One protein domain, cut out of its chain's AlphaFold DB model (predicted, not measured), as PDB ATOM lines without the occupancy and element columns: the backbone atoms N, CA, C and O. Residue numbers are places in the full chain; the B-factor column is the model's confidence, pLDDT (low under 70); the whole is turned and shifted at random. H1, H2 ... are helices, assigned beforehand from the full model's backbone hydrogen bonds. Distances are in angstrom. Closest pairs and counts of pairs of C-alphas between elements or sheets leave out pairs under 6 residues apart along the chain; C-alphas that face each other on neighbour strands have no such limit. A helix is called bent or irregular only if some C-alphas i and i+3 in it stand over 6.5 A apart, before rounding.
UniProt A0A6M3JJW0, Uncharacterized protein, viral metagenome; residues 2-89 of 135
ATOM      1  N   SER A   2     -28.841  16.027 -59.007       52.31
ATOM      2  CA  SER A   2     -28.781  17.382 -58.452       52.31
ATOM      3  C   SER A   2     -28.033  17.347 -57.117       52.31
ATOM      4  O   SER A   2     -28.481  16.708 -56.175       52.31
ATOM      5  N   LYS A   3     -26.879  18.014 -57.031       59.78
ATOM      6  CA  LYS A   3     -26.121  18.158 -55.780       59.78
ATOM      7  C   LYS A   3     -26.317  19.572 -55.251       59.78
ATOM      8  O   LYS A   3     -26.071  20.532 -55.981       59.78
ATOM      9  N   VAL A   4     -26.745  19.706 -53.999       65.06
ATOM     10  CA  VAL A   4     -26.834  21.001 -53.315       65.06
ATOM     11  C   VAL A   4     -25.811  21.003 -52.192       65.06
ATOM     12  O   VAL A   4     -25.913  20.216 -51.259       65.06
ATOM     13  N   ASN A   5     -24.814  21.881 -52.300       70.19
ATOM     14  CA  ASN A   5     -23.855  22.096 -51.225       70.19
ATOM     15  C   ASN A   5     -24.496  23.023 -50.191       70.19
ATOM     16  O   ASN A   5     -24.909  24.139 -50.525       70.19
ATOM     17  N   VAL A   6     -24.587  22.545 -48.956       72.06
ATOM     18  CA  VAL A   6     -25.164  23.275 -47.827       72.06
ATOM     19  C   VAL A   6     -24.215  23.192 -46.647       72.06
ATOM     20  O   VAL A   6     -23.595  22.154 -46.419       72.06
ATOM     21  N   THR A   7     -24.088  24.287 -45.907       77.69
ATOM     22  CA  THR A   7     -23.435  24.256 -44.593       77.69
ATOM     23  C   THR A   7     -24.340  23.561 -43.573       77.69
ATOM     24  O   THR A   7     -25.546  23.433 -43.793       77.69
ATOM     25  N   SER A   8     -23.800  23.162 -42.420       73.62
ATOM     26  CA  SER A   8     -24.606  22.548 -41.354       73.62
ATOM     27  C   SER A   8     -25.747  23.456 -40.874       73.62
ATOM     28  O   SER A   8     -26.839  22.972 -40.597       73.62
ATOM     29  N   SER A   9     -25.527  24.777 -40.822       75.00
ATOM     30  CA  SER A   9     -26.581  25.733 -40.452       75.00
ATOM     31  C   SER A   9     -27.687  25.783 -41.503       75.00
ATOM     32  O   SER A   9     -28.864  25.697 -41.170       75.00
ATOM     33  N   GLU A  10     -27.306  25.859 -42.780       80.69
ATOM     34  CA  GLU A  10     -28.264  25.870 -43.889       80.69
ATOM     35  C   GLU A  10     -29.044  24.559 -43.971       80.69
ATOM     36  O   GLU A  10     -30.220  24.566 -44.316       80.69
ATOM     37  N   PHE A  11     -28.417  23.432 -43.631       82.12
ATOM     38  CA  PHE A  11     -29.104  22.151 -43.555       82.12
ATOM     39  C   PHE A  11     -30.220  22.175 -42.503       82.12
ATOM     40  O   PHE A  11     -31.342  21.779 -42.810       82.12
ATOM     41  N   CYS A  12     -29.964  22.701 -41.301       81.69
ATOM     42  CA  CYS A  12     -31.001  22.849 -40.277       81.69
ATOM     43  C   CYS A  12     -32.182  23.699 -40.767       81.69
ATOM     44  O   CYS A  12     -33.339  23.329 -40.566       81.69
ATOM     45  N   ASP A  13     -31.897  24.805 -41.450       86.56
ATOM     46  CA  ASP A  13     -32.930  25.671 -42.014       86.56
ATOM     47  C   ASP A  13     -33.735  24.952 -43.113       86.56
ATOM     48  O   ASP A  13     -34.965  25.033 -43.151       86.56
ATOM     49  N   LEU A  14     -33.077  24.157 -43.959       86.94
ATOM     50  CA  LEU A  14     -33.755  23.324 -44.954       86.94
ATOM     51  C   LEU A  14     -34.667  22.268 -44.319       86.94
ATOM     52  O   LEU A  14     -35.756  22.031 -44.839       86.94
ATOM     53  N   ILE A  15     -34.274  21.673 -43.189       87.12
ATOM     54  CA  ILE A  15     -35.128  20.738 -42.442       87.12
ATOM     55  C   ILE A  15     -36.370  21.448 -41.893       87.12
ATOM     56  O   ILE A  15     -37.466  20.897 -41.969       87.12
ATOM     57  N   ILE A  16     -36.245  22.682 -41.392       88.75
ATOM     58  CA  ILE A  16     -37.405  23.468 -40.938       88.75
ATOM     59  C   ILE A  16     -38.369  23.724 -42.100       88.75
ATOM     60  O   ILE A  16     -39.579  23.539 -41.943       88.75
ATOM     61  N   ALA A  17     -37.845  24.113 -43.266       90.12
ATOM     62  CA  ALA A  17     -38.656  24.317 -44.462       90.12
ATOM     63  C   ALA A  17     -39.354  23.018 -44.903       90.12
ATOM     64  O   ALA A  17     -40.551  23.039 -45.179       90.12
ATOM     65  N   PHE A  18     -38.643  21.888 -44.875       89.44
ATOM     66  CA  PHE A  18     -39.183  20.564 -45.187       89.44
ATOM     67  C   PHE A  18     -40.306  20.135 -44.235       89.44
ATOM     68  O   PHE A  18     -41.379  19.725 -44.678       89.44
ATOM     69  N   LEU A  19     -40.096  20.271 -42.922       90.25
ATOM     70  CA  LEU A  19     -41.100  19.941 -41.908       90.25
ATOM     71  C   LEU A  19     -42.352  20.807 -42.054       90.25
ATOM     72  O   LEU A  19     -43.468  20.301 -41.934       90.25
ATOM     73  N   LEU A  20     -42.180  22.103 -42.323       92.38
ATOM     74  CA  LEU A  20     -43.299  23.006 -42.565       92.38
ATOM     75  C   LEU A  20     -44.074  22.615 -43.828       92.38
ATOM     76  O   LEU A  20     -45.302  22.563 -43.783       92.38
ATOM     77  N   ASP A  21     -43.376  22.316 -44.925       90.56
ATOM     78  CA  ASP A  21     -43.989  21.910 -46.193       90.56
ATOM     79  C   ASP A  21     -44.784  20.611 -46.014       90.56
ATOM     80  O   ASP A  21     -45.942  20.544 -46.412       90.56
ATOM     81  N   LYS A  22     -44.251  19.629 -45.275       88.69
ATOM     82  CA  LYS A  22     -44.992  18.413 -44.900       88.69
ATOM     83  C   LYS A  22     -46.209  18.697 -44.005       88.69
ATOM     84  O   LYS A  22     -47.227  18.028 -44.134       88.69
ATOM     85  N   CYS A  23     -46.152  19.695 -43.120       89.50
ATOM     86  CA  CYS A  23     -47.313  20.111 -42.314       89.50
ATOM     87  C   CYS A  23     -48.405  20.842 -43.123       89.50
ATOM     88  O   CYS A  23     -49.524  21.020 -42.625       89.50
ATOM     89  N   LEU A  24     -48.069  21.378 -44.297       89.44
ATOM     90  CA  LEU A  24     -48.984  22.113 -45.178       89.44
ATOM     91  C   LEU A  24     -49.516  21.236 -46.315       89.44
ATOM     92  O   LEU A  24     -50.680  21.362 -46.678       89.44
ATOM     93  N   HIS A  25     -48.674  20.339 -46.816       88.38
ATOM     94  CA  HIS A  25     -48.888  19.481 -47.975       88.38
ATOM     95  C   HIS A  25     -48.531  18.029 -47.613       88.38
ATOM     96  O   HIS A  25     -47.640  17.421 -48.213       88.38
ATOM     97  N   SER A  26     -49.205  17.479 -46.593       81.94
ATOM     98  CA  SER A  26     -48.931  16.136 -46.044       81.94
ATOM     99  C   SER A  26     -48.969  15.036 -47.097       81.94
ATOM    100  O   SER A  26     -48.205  14.075 -47.009       81.94
ATOM    101  N   ASP A  27     -49.818  15.215 -48.103       82.06
ATOM    102  CA  ASP A  27     -50.114  14.202 -49.110       82.06
ATOM    103  C   ASP A  27     -49.168  14.298 -50.321       82.06
ATOM    104  O   ASP A  27     -49.119  13.391 -51.145       82.06
ATOM    105  N   GLU A  28     -48.382  15.376 -50.423       82.00
ATOM    106  CA  GLU A  28     -47.459  15.623 -51.541       82.00
ATOM    107  C   GLU A  28     -45.998  15.348 -51.166       82.00
ATOM    108  O   GLU A  28     -45.232  14.787 -51.954       82.00
ATOM    109  N   VAL A  29     -45.593  15.788 -49.973       82.56
ATOM    110  CA  VAL A  29     -44.199  15.782 -49.511       82.56
ATOM    111  C   VAL A  29     -43.922  14.479 -48.770       82.56
ATOM    112  O   VAL A  29     -44.642  14.159 -47.831       82.56
ATOM    113  N   ALA A  30     -42.875  13.732 -49.146       76.00
ATOM    114  CA  ALA A  30     -42.504  12.471 -48.481       76.00
ATOM    115  C   ALA A  30     -43.717  11.539 -48.244       76.00
ATOM    116  O   ALA A  30     -43.954  11.052 -47.134       76.00
ATOM    117  N   TYR A  31     -44.549  11.394 -49.277       75.44
ATOM    118  CA  TYR A  31     -45.760  10.582 -49.250       75.44
ATOM    119  C   TYR A  31     -45.428   9.097 -49.034       75.44
ATOM    120  O   TYR A  31     -44.417   8.602 -49.527       75.44
ATOM    121  N   GLY A  32     -46.276   8.383 -48.288       74.88
ATOM    122  CA  GLY A  32     -46.123   6.946 -48.023       74.88
ATOM    123  C   GLY A  32     -45.276   6.592 -46.794       74.88
ATOM    124  O   GLY A  32     -45.272   5.432 -46.376       74.88
ATOM    125  N   ASN A  33     -44.615   7.565 -46.158       80.19
ATOM    126  CA  ASN A  33     -43.877   7.341 -44.915       80.19
ATOM    127  C   ASN A  33     -44.791   7.494 -43.683       80.19
ATOM    128  O   ASN A  33     -44.898   8.569 -43.091       80.19
ATOM    129  N   LYS A  34     -45.416   6.382 -43.269       81.62
ATOM    130  CA  LYS A  34     -46.383   6.345 -42.154       81.62
ATOM    131  C   LYS A  34     -45.809   6.828 -40.821       81.62
ATOM    132  O   LYS A  34     -46.541   7.417 -40.027       81.62
ATOM    133  N   ASP A  35     -44.538   6.562 -40.538       78.88
ATOM    134  CA  ASP A  35     -43.931   6.970 -39.267       78.88
ATOM    135  C   ASP A  35     -43.632   8.467 -39.250       78.88
ATOM    136  O   ASP A  35     -43.876   9.144 -38.245       78.88
ATOM    137  N   PHE A  36     -43.231   9.016 -40.397       81.06
ATOM    138  CA  PHE A  36     -43.111  10.454 -40.564       81.06
ATOM    139  C   PHE A  36     -44.475  11.153 -40.486       81.06
ATOM    140  O   PHE A  36     -44.599  12.178 -39.818       81.06
ATOM    141  N   ASP A  37     -45.528  10.567 -41.058       84.12
ATOM    142  CA  ASP A  37     -46.889  11.103 -40.949       84.12
ATOM    143  C   ASP A  37     -47.371  11.148 -39.488       84.12
ATOM    144  O   ASP A  37     -47.880  12.176 -39.033       84.12
ATOM    145  N   LYS A  38     -47.133  10.087 -38.699       85.44
ATOM    146  CA  LYS A  38     -47.431  10.082 -37.250       85.44
ATOM    147  C   LYS A  38     -46.682  11.195 -36.515       85.44
ATOM    148  O   LYS A  38     -47.251  11.854 -35.641       85.44
ATOM    149  N   PHE A  39     -45.412  11.410 -36.849       84.25
ATOM    150  CA  PHE A  39     -44.614  12.486 -36.266       84.25
ATOM    151  C   PHE A  39     -45.186  13.871 -36.606       84.25
ATOM    152  O   PHE A  39     -45.316  14.724 -35.726       84.25
ATOM    153  N   ILE A  40     -45.617  14.080 -37.849       88.25
ATOM    154  CA  ILE A  40     -46.225  15.338 -38.300       88.25
ATOM    155  C   ILE A  40     -47.569  15.592 -37.614       88.25
ATOM    156  O   ILE A  40     -47.825  16.713 -37.170       88.25
ATOM    157  N   VAL A  41     -48.391  14.558 -37.410       87.88
ATOM    158  CA  VAL A  41     -49.625  14.662 -36.612       87.88
ATOM    159  C   VAL A  41     -49.317  15.138 -35.187       87.88
ATOM    160  O   VAL A  41     -49.994  16.036 -34.682       87.88
ATOM    161  N   LYS A  42     -48.252  14.622 -34.552       85.31
ATOM    162  CA  LYS A  42     -47.802  15.097 -33.229       85.31
ATOM    163  C   LYS A  42     -47.346  16.563 -33.265       85.31
ATOM    164  O   LYS A  42     -47.658  17.313 -32.339       85.31
ATOM    165  N   ILE A  43     -46.640  16.996 -34.314       83.06
ATOM    166  CA  ILE A  43     -46.209  18.396 -34.494       83.06
ATOM    167  C   ILE A  43     -47.415  19.335 -34.605       83.06
ATOM    168  O   ILE A  43     -47.463  20.367 -33.926       83.06
ATOM    169  N   ILE A  44     -48.394  18.977 -35.438       86.19
ATOM    170  CA  ILE A  44     -49.602  19.779 -35.657       86.19
ATOM    171  C   ILE A  44     -50.436  19.838 -34.374       86.19
ATOM    172  O   ILE A  44     -50.792  20.933 -33.938       86.19
ATOM    173  N   GLY A  45     -50.670  18.696 -33.717       83.31
ATOM    174  CA  GLY A  45     -51.441  18.622 -32.471       83.31
ATOM    175  C   GLY A  45     -50.829  19.414 -31.309       83.31
ATOM    176  O   GLY A  45     -51.554  19.911 -30.453       83.31
ATOM    177  N   LYS A  46     -49.502  19.601 -31.297       84.69
ATOM    178  CA  LYS A  46     -48.787  20.423 -30.301       84.69
ATOM    179  C   LYS A  46     -48.715  21.916 -30.676       84.69
ATOM    180  O   LYS A  46     -48.073  22.686 -29.965       84.69
ATOM    181  N   GLY A  47     -49.336  22.337 -31.782       84.12
ATOM    182  CA  GLY A  47     -49.321  23.727 -32.252       84.12
ATOM    183  C   GLY A  47     -47.959  24.196 -32.776       84.12
ATOM    184  O   GLY A  47     -47.749  25.390 -32.958       84.12
ATOM    185  N   LEU A  48     -47.022  23.280 -33.041       85.75
ATOM    186  CA  LEU A  48     -45.655  23.618 -33.456       85.75
ATOM    187  C   LEU A  48     -45.579  24.112 -34.910       85.75
ATOM    188  O   LEU A  48     -44.592  24.733 -35.298       85.75
ATOM    189  N   LYS A  49     -46.639  23.905 -35.701       88.75
ATOM    190  CA  LYS A  49     -46.764  24.425 -37.071       88.75
ATOM    191  C   LYS A  49     -46.589  25.946 -37.143       88.75
ATOM    192  O   LYS A  49     -45.933  26.437 -38.056       88.75
ATOM    193  N   SER A  50     -47.145  26.692 -36.186       88.00
ATOM    194  CA  SER A  50     -47.023  28.156 -36.156       88.00
ATOM    195  C   SER A  50     -45.589  28.606 -35.875       88.00
ATOM    196  O   SER A  50     -45.122  29.568 -36.481       88.00
ATOM    197  N   LEU A  51     -44.860  27.871 -35.027       87.25
ATOM    198  CA  LEU A  51     -43.439  28.112 -34.782       87.25
ATOM    199  C   LEU A  51     -42.614  27.833 -36.038       87.25
ATOM    200  O   LEU A  51     -41.812  28.676 -36.427       87.25
ATOM    201  N   LEU A  52     -42.843  26.699 -36.709       89.44
ATOM    202  CA  LEU A  52     -42.172  26.376 -37.974       89.44
ATOM    203  C   LEU A  52     -42.410  27.465 -39.032       89.44
ATOM    204  O   LEU A  52     -41.466  27.895 -39.691       89.44
ATOM    205  N   LEU A  53     -43.646  27.966 -39.142       91.44
ATOM    206  CA  LEU A  53     -43.985  29.073 -40.037       91.44
ATOM    207  C   LEU A  53     -43.236  30.358 -39.671       91.44
ATOM    208  O   LEU A  53     -42.658  30.999 -40.544       91.44
ATOM    209  N   GLN A  54     -43.210  30.727 -38.390       91.19
ATOM    210  CA  GLN A  54     -42.496  31.915 -37.928       91.19
ATOM    211  C   GLN A  54     -40.997  31.836 -38.254       91.19
ATOM    212  O   GLN A  54     -40.419  32.814 -38.727       91.19
ATOM    213  N   TYR A  55     -40.371  30.674 -38.048       87.81
ATOM    214  CA  TYR A  55     -38.974  30.457 -38.431       87.81
ATOM    215  C   TYR A  55     -38.776  30.558 -39.941       87.81
ATOM    216  O   TYR A  55     -37.864  31.247 -40.384       87.81
ATOM    217  N   TYR A  56     -39.648  29.942 -40.736       91.00
ATOM    218  CA  TYR A  56     -39.565  30.001 -42.194       91.00
ATOM    219  C   TYR A  56     -39.676  31.432 -42.748       91.00
ATOM    220  O   TYR A  56     -38.961  31.803 -43.682       91.00
ATOM    221  N   LEU A  57     -40.536  32.265 -42.156       90.44
ATOM    222  CA  LEU A  57     -40.667  33.673 -42.538       90.44
ATOM    223  C   LEU A  57     -39.400  34.479 -42.211       90.44
ATOM    224  O   LEU A  57     -38.990  35.317 -43.015       90.44
ATOM    225  N   ASN A  58     -38.747  34.173 -41.088       89.38
ATOM    226  CA  ASN A  58     -37.494  34.810 -40.666       89.38
ATOM    227  C   ASN A  58     -36.233  34.205 -41.310       89.38
ATOM    228  O   ASN A  58     -35.146  34.752 -41.151       89.38
ATOM    229  N   MET A  59     -36.364  33.084 -42.019       88.62
ATOM    230  CA  MET A  59     -35.266  32.413 -42.713       88.62
ATOM    231  C   MET A  59     -34.708  33.284 -43.845       88.62
ATOM    232  O   MET A  59     -35.439  34.055 -44.475       88.62
ATOM    233  N   ASP A  60     -33.424  33.118 -44.153       89.62
ATOM    234  CA  ASP A  60     -32.815  33.788 -45.297       89.62
ATOM    235  C   ASP A  60     -33.525  33.390 -46.605       89.62
ATOM    236  O   ASP A  60     -33.801  32.217 -46.888       89.62
ATOM    237  N   SER A  61     -33.821  34.395 -47.429       89.56
ATOM    238  CA  SER A  61     -34.440  34.217 -48.742       89.56
ATOM    239  C   SER A  61     -33.668  33.252 -49.649       89.56
ATOM    240  O   SER A  61     -34.286  32.471 -50.374       89.56
ATOM    241  N   SER A  62     -32.337  33.245 -49.571       87.69
ATOM    242  CA  SER A  62     -31.465  32.353 -50.334       87.69
ATOM    243  C   SER A  62     -31.677  30.885 -49.958       87.69
ATOM    244  O   SER A  62     -31.722  30.024 -50.841       87.69
ATOM    245  N   ILE A  63     -31.908  30.591 -48.676       87.00
ATOM    246  CA  ILE A  63     -32.186  29.237 -48.188       87.00
ATOM    247  C   ILE A  63     -33.577  28.786 -48.634       87.00
ATOM    248  O   ILE A  63     -33.728  27.668 -49.127       87.00
ATOM    249  N   ARG A  64     -34.584  29.670 -48.589       88.94
ATOM    250  CA  ARG A  64     -35.918  29.363 -49.143       88.94
ATOM    251  C   ARG A  64     -35.860  29.029 -50.634       88.94
ATOM    252  O   ARG A  64     -36.537  28.111 -51.094       88.94
ATOM    253  N   VAL A  65     -35.023  29.737 -51.395       87.94
ATOM    254  CA  VAL A  65     -34.786  29.448 -52.818       87.94
ATOM    255  C   VAL A  65     -34.091  28.094 -52.997       87.94
ATOM    256  O   VAL A  65     -34.492  27.330 -53.877       87.94
ATOM    257  N   LYS A  66     -33.094  27.761 -52.160       86.12
ATOM    258  CA  LYS A  66     -32.458  26.429 -52.148       86.12
ATOM    259  C   LYS A  66     -33.488  25.329 -51.867       86.12
ATOM    260  O   LYS A  66     -33.553  24.369 -52.631       86.12
ATOM    261  N   TYR A  67     -34.345  25.505 -50.859       87.44
ATOM    262  CA  TYR A  67     -35.423  24.563 -50.551       87.44
ATOM    263  C   TYR A  67     -36.390  24.395 -51.726       87.44
ATOM    264  O   TYR A  67     -36.682  23.275 -52.128       87.44
ATOM    265  N   LYS A  68     -36.830  25.492 -52.354       86.69
ATOM    266  CA  LYS A  68     -37.743  25.437 -53.506       86.69
ATOM    267  C   LYS A  68     -37.180  24.608 -54.669       86.69
ATOM    268  O   LYS A  68     -37.946  23.939 -55.354       86.69
ATOM    269  N   ARG A  69     -35.859  24.631 -54.879       83.31
ATOM    270  CA  ARG A  69     -35.174  23.797 -55.886       83.31
ATOM    271  C   ARG A  69     -35.129  22.317 -55.501       83.31
ATOM    272  O   ARG A  69     -35.157  21.471 -56.384       83.31
ATOM    273  N   LEU A  70     -35.055  22.013 -54.205       79.94
ATOM    274  CA  LEU A  70     -35.098  20.646 -53.678       79.94
ATOM    275  C   LEU A  70     -36.521  20.079 -53.648       79.94
ATOM    276  O   LEU A  70     -36.705  18.890 -53.882       79.94
ATOM    277  N   ARG A  71     -37.534  20.926 -53.414       83.00
ATOM    278  CA  ARG A  71     -38.942  20.527 -53.264       83.00
ATOM    279  C   ARG A  71     -39.424  19.646 -54.415       83.00
ATOM    280  O   ARG A  71     -40.088  18.649 -54.169       83.00
ATOM    281  N   SER A  72     -39.051  19.960 -55.655       77.19
ATOM    282  CA  SER A  72     -39.444  19.165 -56.829       77.19
ATOM    283  C   SER A  72     -38.877  17.744 -56.845       77.19
ATOM    284  O   SER A  72     -39.381  16.911 -57.581       77.19
ATOM    285  N   THR A  73     -37.824  17.471 -56.070       73.62
ATOM    286  CA  THR A  73     -37.242  16.124 -55.918       73.62
ATOM    287  C   THR A  73     -37.906  15.354 -54.771       73.62
ATOM    288  O   THR A  73     -37.872  14.135 -54.740       73.62
ATOM    289  N   ILE A  74     -38.533  16.060 -53.829       73.75
ATOM    290  CA  ILE A  74     -39.137  15.491 -52.616       73.75
ATOM    291  C   ILE A  74     -40.646  15.242 -52.807       73.75
ATOM    292  O   ILE A  74     -41.230  14.352 -52.185       73.75
ATOM    293  N   VAL A  75     -41.288  16.047 -53.659       72.38
ATOM    294  CA  VAL A  75     -42.702  15.926 -54.027       72.38
ATOM    295  C   VAL A  75     -42.876  14.822 -55.067       72.38
ATOM    296  O   VAL A  75     -42.161  14.795 -56.064       72.38
ATOM    297  N   GLY A  76     -43.853  13.936 -54.854       63.81
ATOM    298  CA  GLY A  76     -44.195  12.875 -55.813       63.81
ATOM    299  C   GLY A  76     -43.496  11.531 -55.590       63.81
ATOM    300  O   GLY A  76     -43.575  10.670 -56.459       63.81
ATOM    301  N   GLY A  77     -42.851  11.328 -54.434       55.81
ATOM    302  CA  GLY A  77     -42.327  10.015 -54.034       55.81
ATOM    303  C   GLY A  77     -41.117   9.548 -54.847       55.81
ATOM    304  O   GLY A  77     -41.022   8.367 -55.167       55.81
ATOM    305  N   ALA A  78     -40.216  10.465 -55.212       49.47
ATOM    306  CA  ALA A  78     -39.011  10.105 -55.952       49.47
ATOM    307  C   ALA A  78     -38.130   9.116 -55.166       49.47
ATOM    308  O   ALA A  78     -38.009   9.215 -53.941       49.47
ATOM    309  N   GLU A  79     -37.492   8.203 -55.905       53.34
ATOM    310  CA  GLU A  79     -36.419   7.339 -55.410       53.34
ATOM    311  C   GLU A  79     -35.375   8.176 -54.651       53.34
ATOM    312  O   GLU A  79     -35.005   9.266 -55.088       53.34
ATOM    313  N   GLU A  80     -34.982   7.674 -53.477       55.59
ATOM    314  CA  GLU A  80     -34.036   8.232 -52.499       55.59
ATOM    315  C   GLU A  80     -33.351   9.558 -52.891       55.59
ATOM    316  O   GLU A  80     -32.362   9.607 -53.627       55.59
ATOM    317  N   THR A  81     -33.830  10.675 -52.330       57.25
ATOM    318  CA  THR A  81     -33.115  11.953 -52.437       57.25
ATOM    319  C   THR A  81     -31.938  11.966 -51.461       57.25
ATOM    320  O   THR A  81     -32.107  12.208 -50.267       57.25
ATOM    321  N   ILE A  82     -30.727  11.742 -51.972       57.06
ATOM    322  CA  ILE A  82     -29.497  11.802 -51.172       57.06
ATOM    323  C   ILE A  82     -29.054  13.264 -51.019       57.06
ATOM    324  O   ILE A  82     -28.546  13.882 -51.961       57.06
ATOM    325  N   ILE A  83     -29.212  13.821 -49.817       61.78
ATOM    326  CA  ILE A  83     -28.660  15.134 -49.458       61.78
ATOM    327  C   ILE A  83     -27.254  14.928 -48.888       61.78
ATOM    328  O   ILE A  83     -27.083  14.454 -47.769       61.78
ATOM    329  N   LEU A  84     -26.235  15.300 -49.664       55.62
ATOM    330  CA  LEU A  84     -24.838  15.252 -49.231       55.62
ATOM    331  C   LEU A  84     -24.496  16.513 -48.432       55.62
ATOM    332  O   LEU A  84     -24.222  17.568 -49.007       55.62
ATOM    333  N   VAL A  85     -24.483  16.393 -47.107       58.59
ATOM    334  CA  VAL A  85     -23.950  17.429 -46.217       58.59
ATOM    335  C   VAL A  85     -22.447  17.213 -46.117       58.59
ATOM    336  O   VAL A  85     -21.997  16.201 -45.586       58.59
ATOM    337  N   LYS A  86     -21.649  18.134 -46.664       51.62
ATOM    338  CA  LYS A  86     -20.202  18.092 -46.439       51.62
ATOM    339  C   LYS A  86     -19.928  18.617 -45.030       51.62
ATOM    340  O   LYS A  86     -20.245  19.785 -44.784       51.62
ATOM    341  N   PRO A  87     -19.345  17.815 -44.122       48.56
ATOM    342  CA  PRO A  87     -18.823  18.371 -42.887       48.56
ATOM    343  C   PRO A  87     -17.744  19.404 -43.253       48.56
ATOM    344  O   PRO A  87     -16.996  19.184 -44.217       48.56
ATOM    345  N   PRO A  88     -17.688  20.558 -42.569       49.84
ATOM    346  CA  PRO A  88     -16.657  21.549 -42.830       49.84
ATOM    347  C   PRO A  88     -15.288  20.896 -42.623       49.84
ATOM    348  O   PRO A  88     -14.956  20.447 -41.531       49.84
ATOM    349  N   THR A  89     -14.521  20.804 -43.704       52.81
ATOM    350  CA  THR A  89     -13.122  20.384 -43.684       52.81
ATOM    351  C   THR A  89     -12.306  21.616 -43.283       52.81
ATOM    352  O   THR A  89     -12.435  22.669 -43.901       52.81
TER     353      THR A  89
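This is residues 2 to 89 of the 135 residues of an uncharacterized protein of viral metagenome (UniProt A0A6M3JJW0). One helix, H1, runs through the middle, and H2, H3 and H4 wrap round it on three sides, each packing on H1 at a wide angle. After H4 a tail with no named element, residues 75 to 89, turns back toward the side where H1 begins. The printed part has 88 residues with four named helices in the order H1, H2, H3, H4, and no named strand; the class is all helix. The whole is compact, with a radius of gyration of the C-alphas of 13.2 A, and spans 39 by 31 by 21 A.

Begin at Ser 2 and go on to C-alpha 8 at (-24.606, 22.548, -41.354), where H1 starts; it covers residues 8 to 24 and is 24.7 A long from first to last C-alpha. Next look for H2 at residues 34 to 45, 16.4 A long, beginning at C-alpha 34 at (-46.383, 6.345, -42.154). H3 follows at residues 48 to 58, 15.6 A long. H4 takes residues 61 to 74, 19.7 A long, and you find its last C-alpha at (-39.137, 15.491, -52.616). H4 is neither bent nor irregular, but only just: C-alphas 69 and 72 are 6.4 A apart.

Start from H1, the hub, which touches the three other helices; the packing is mostly crossed. Residues 19 to 23 of H1 touch residues 40 to 44 of H2, with the closest C-alphas, those of Cys 23 and Ile 40, 6.3 A apart and the lines about perpendicular at 83 degrees. H1 and H3 touch at a steep tilt of 52 degrees, opposite ways; their closest C-alphas are those of Leu 20 and Leu 52, 5.8 A apart. H4 touches H1 with residues 63 to 67 alone, at a steep tilt of 60 degrees, the same way; the closest C-alphas, those of Leu 14 and Tyr 67, are 6.0 A apart. H2 and H3 are close but not clearly touching, with the C-alphas of Ile 43 and Lys 49 closest at 6.6 A. H3 and H4 are also close but not clearly touching, with the C-alphas of Tyr 56 and Arg 64 closest at 7.9 A. H2 and H4 are apart. Along the backbones of H1, H2 and H3, every O i to N i+4 pair is within hydrogen-bond range; in H4, 8 of 10 are.

Look at Gly 45 and Thr 89 for the two C-alphas farthest apart, 40.0 A. The printed part has no cut. The links from H2 to H3 and from H3 to H4 are tight, the one from H1 to H2 is short, and no link is long. In the B-factor column the mean pLDDT of the printed part is 78.8, and the model's confidence is low, under 70, at residues 2 to 4 and 76 to 89.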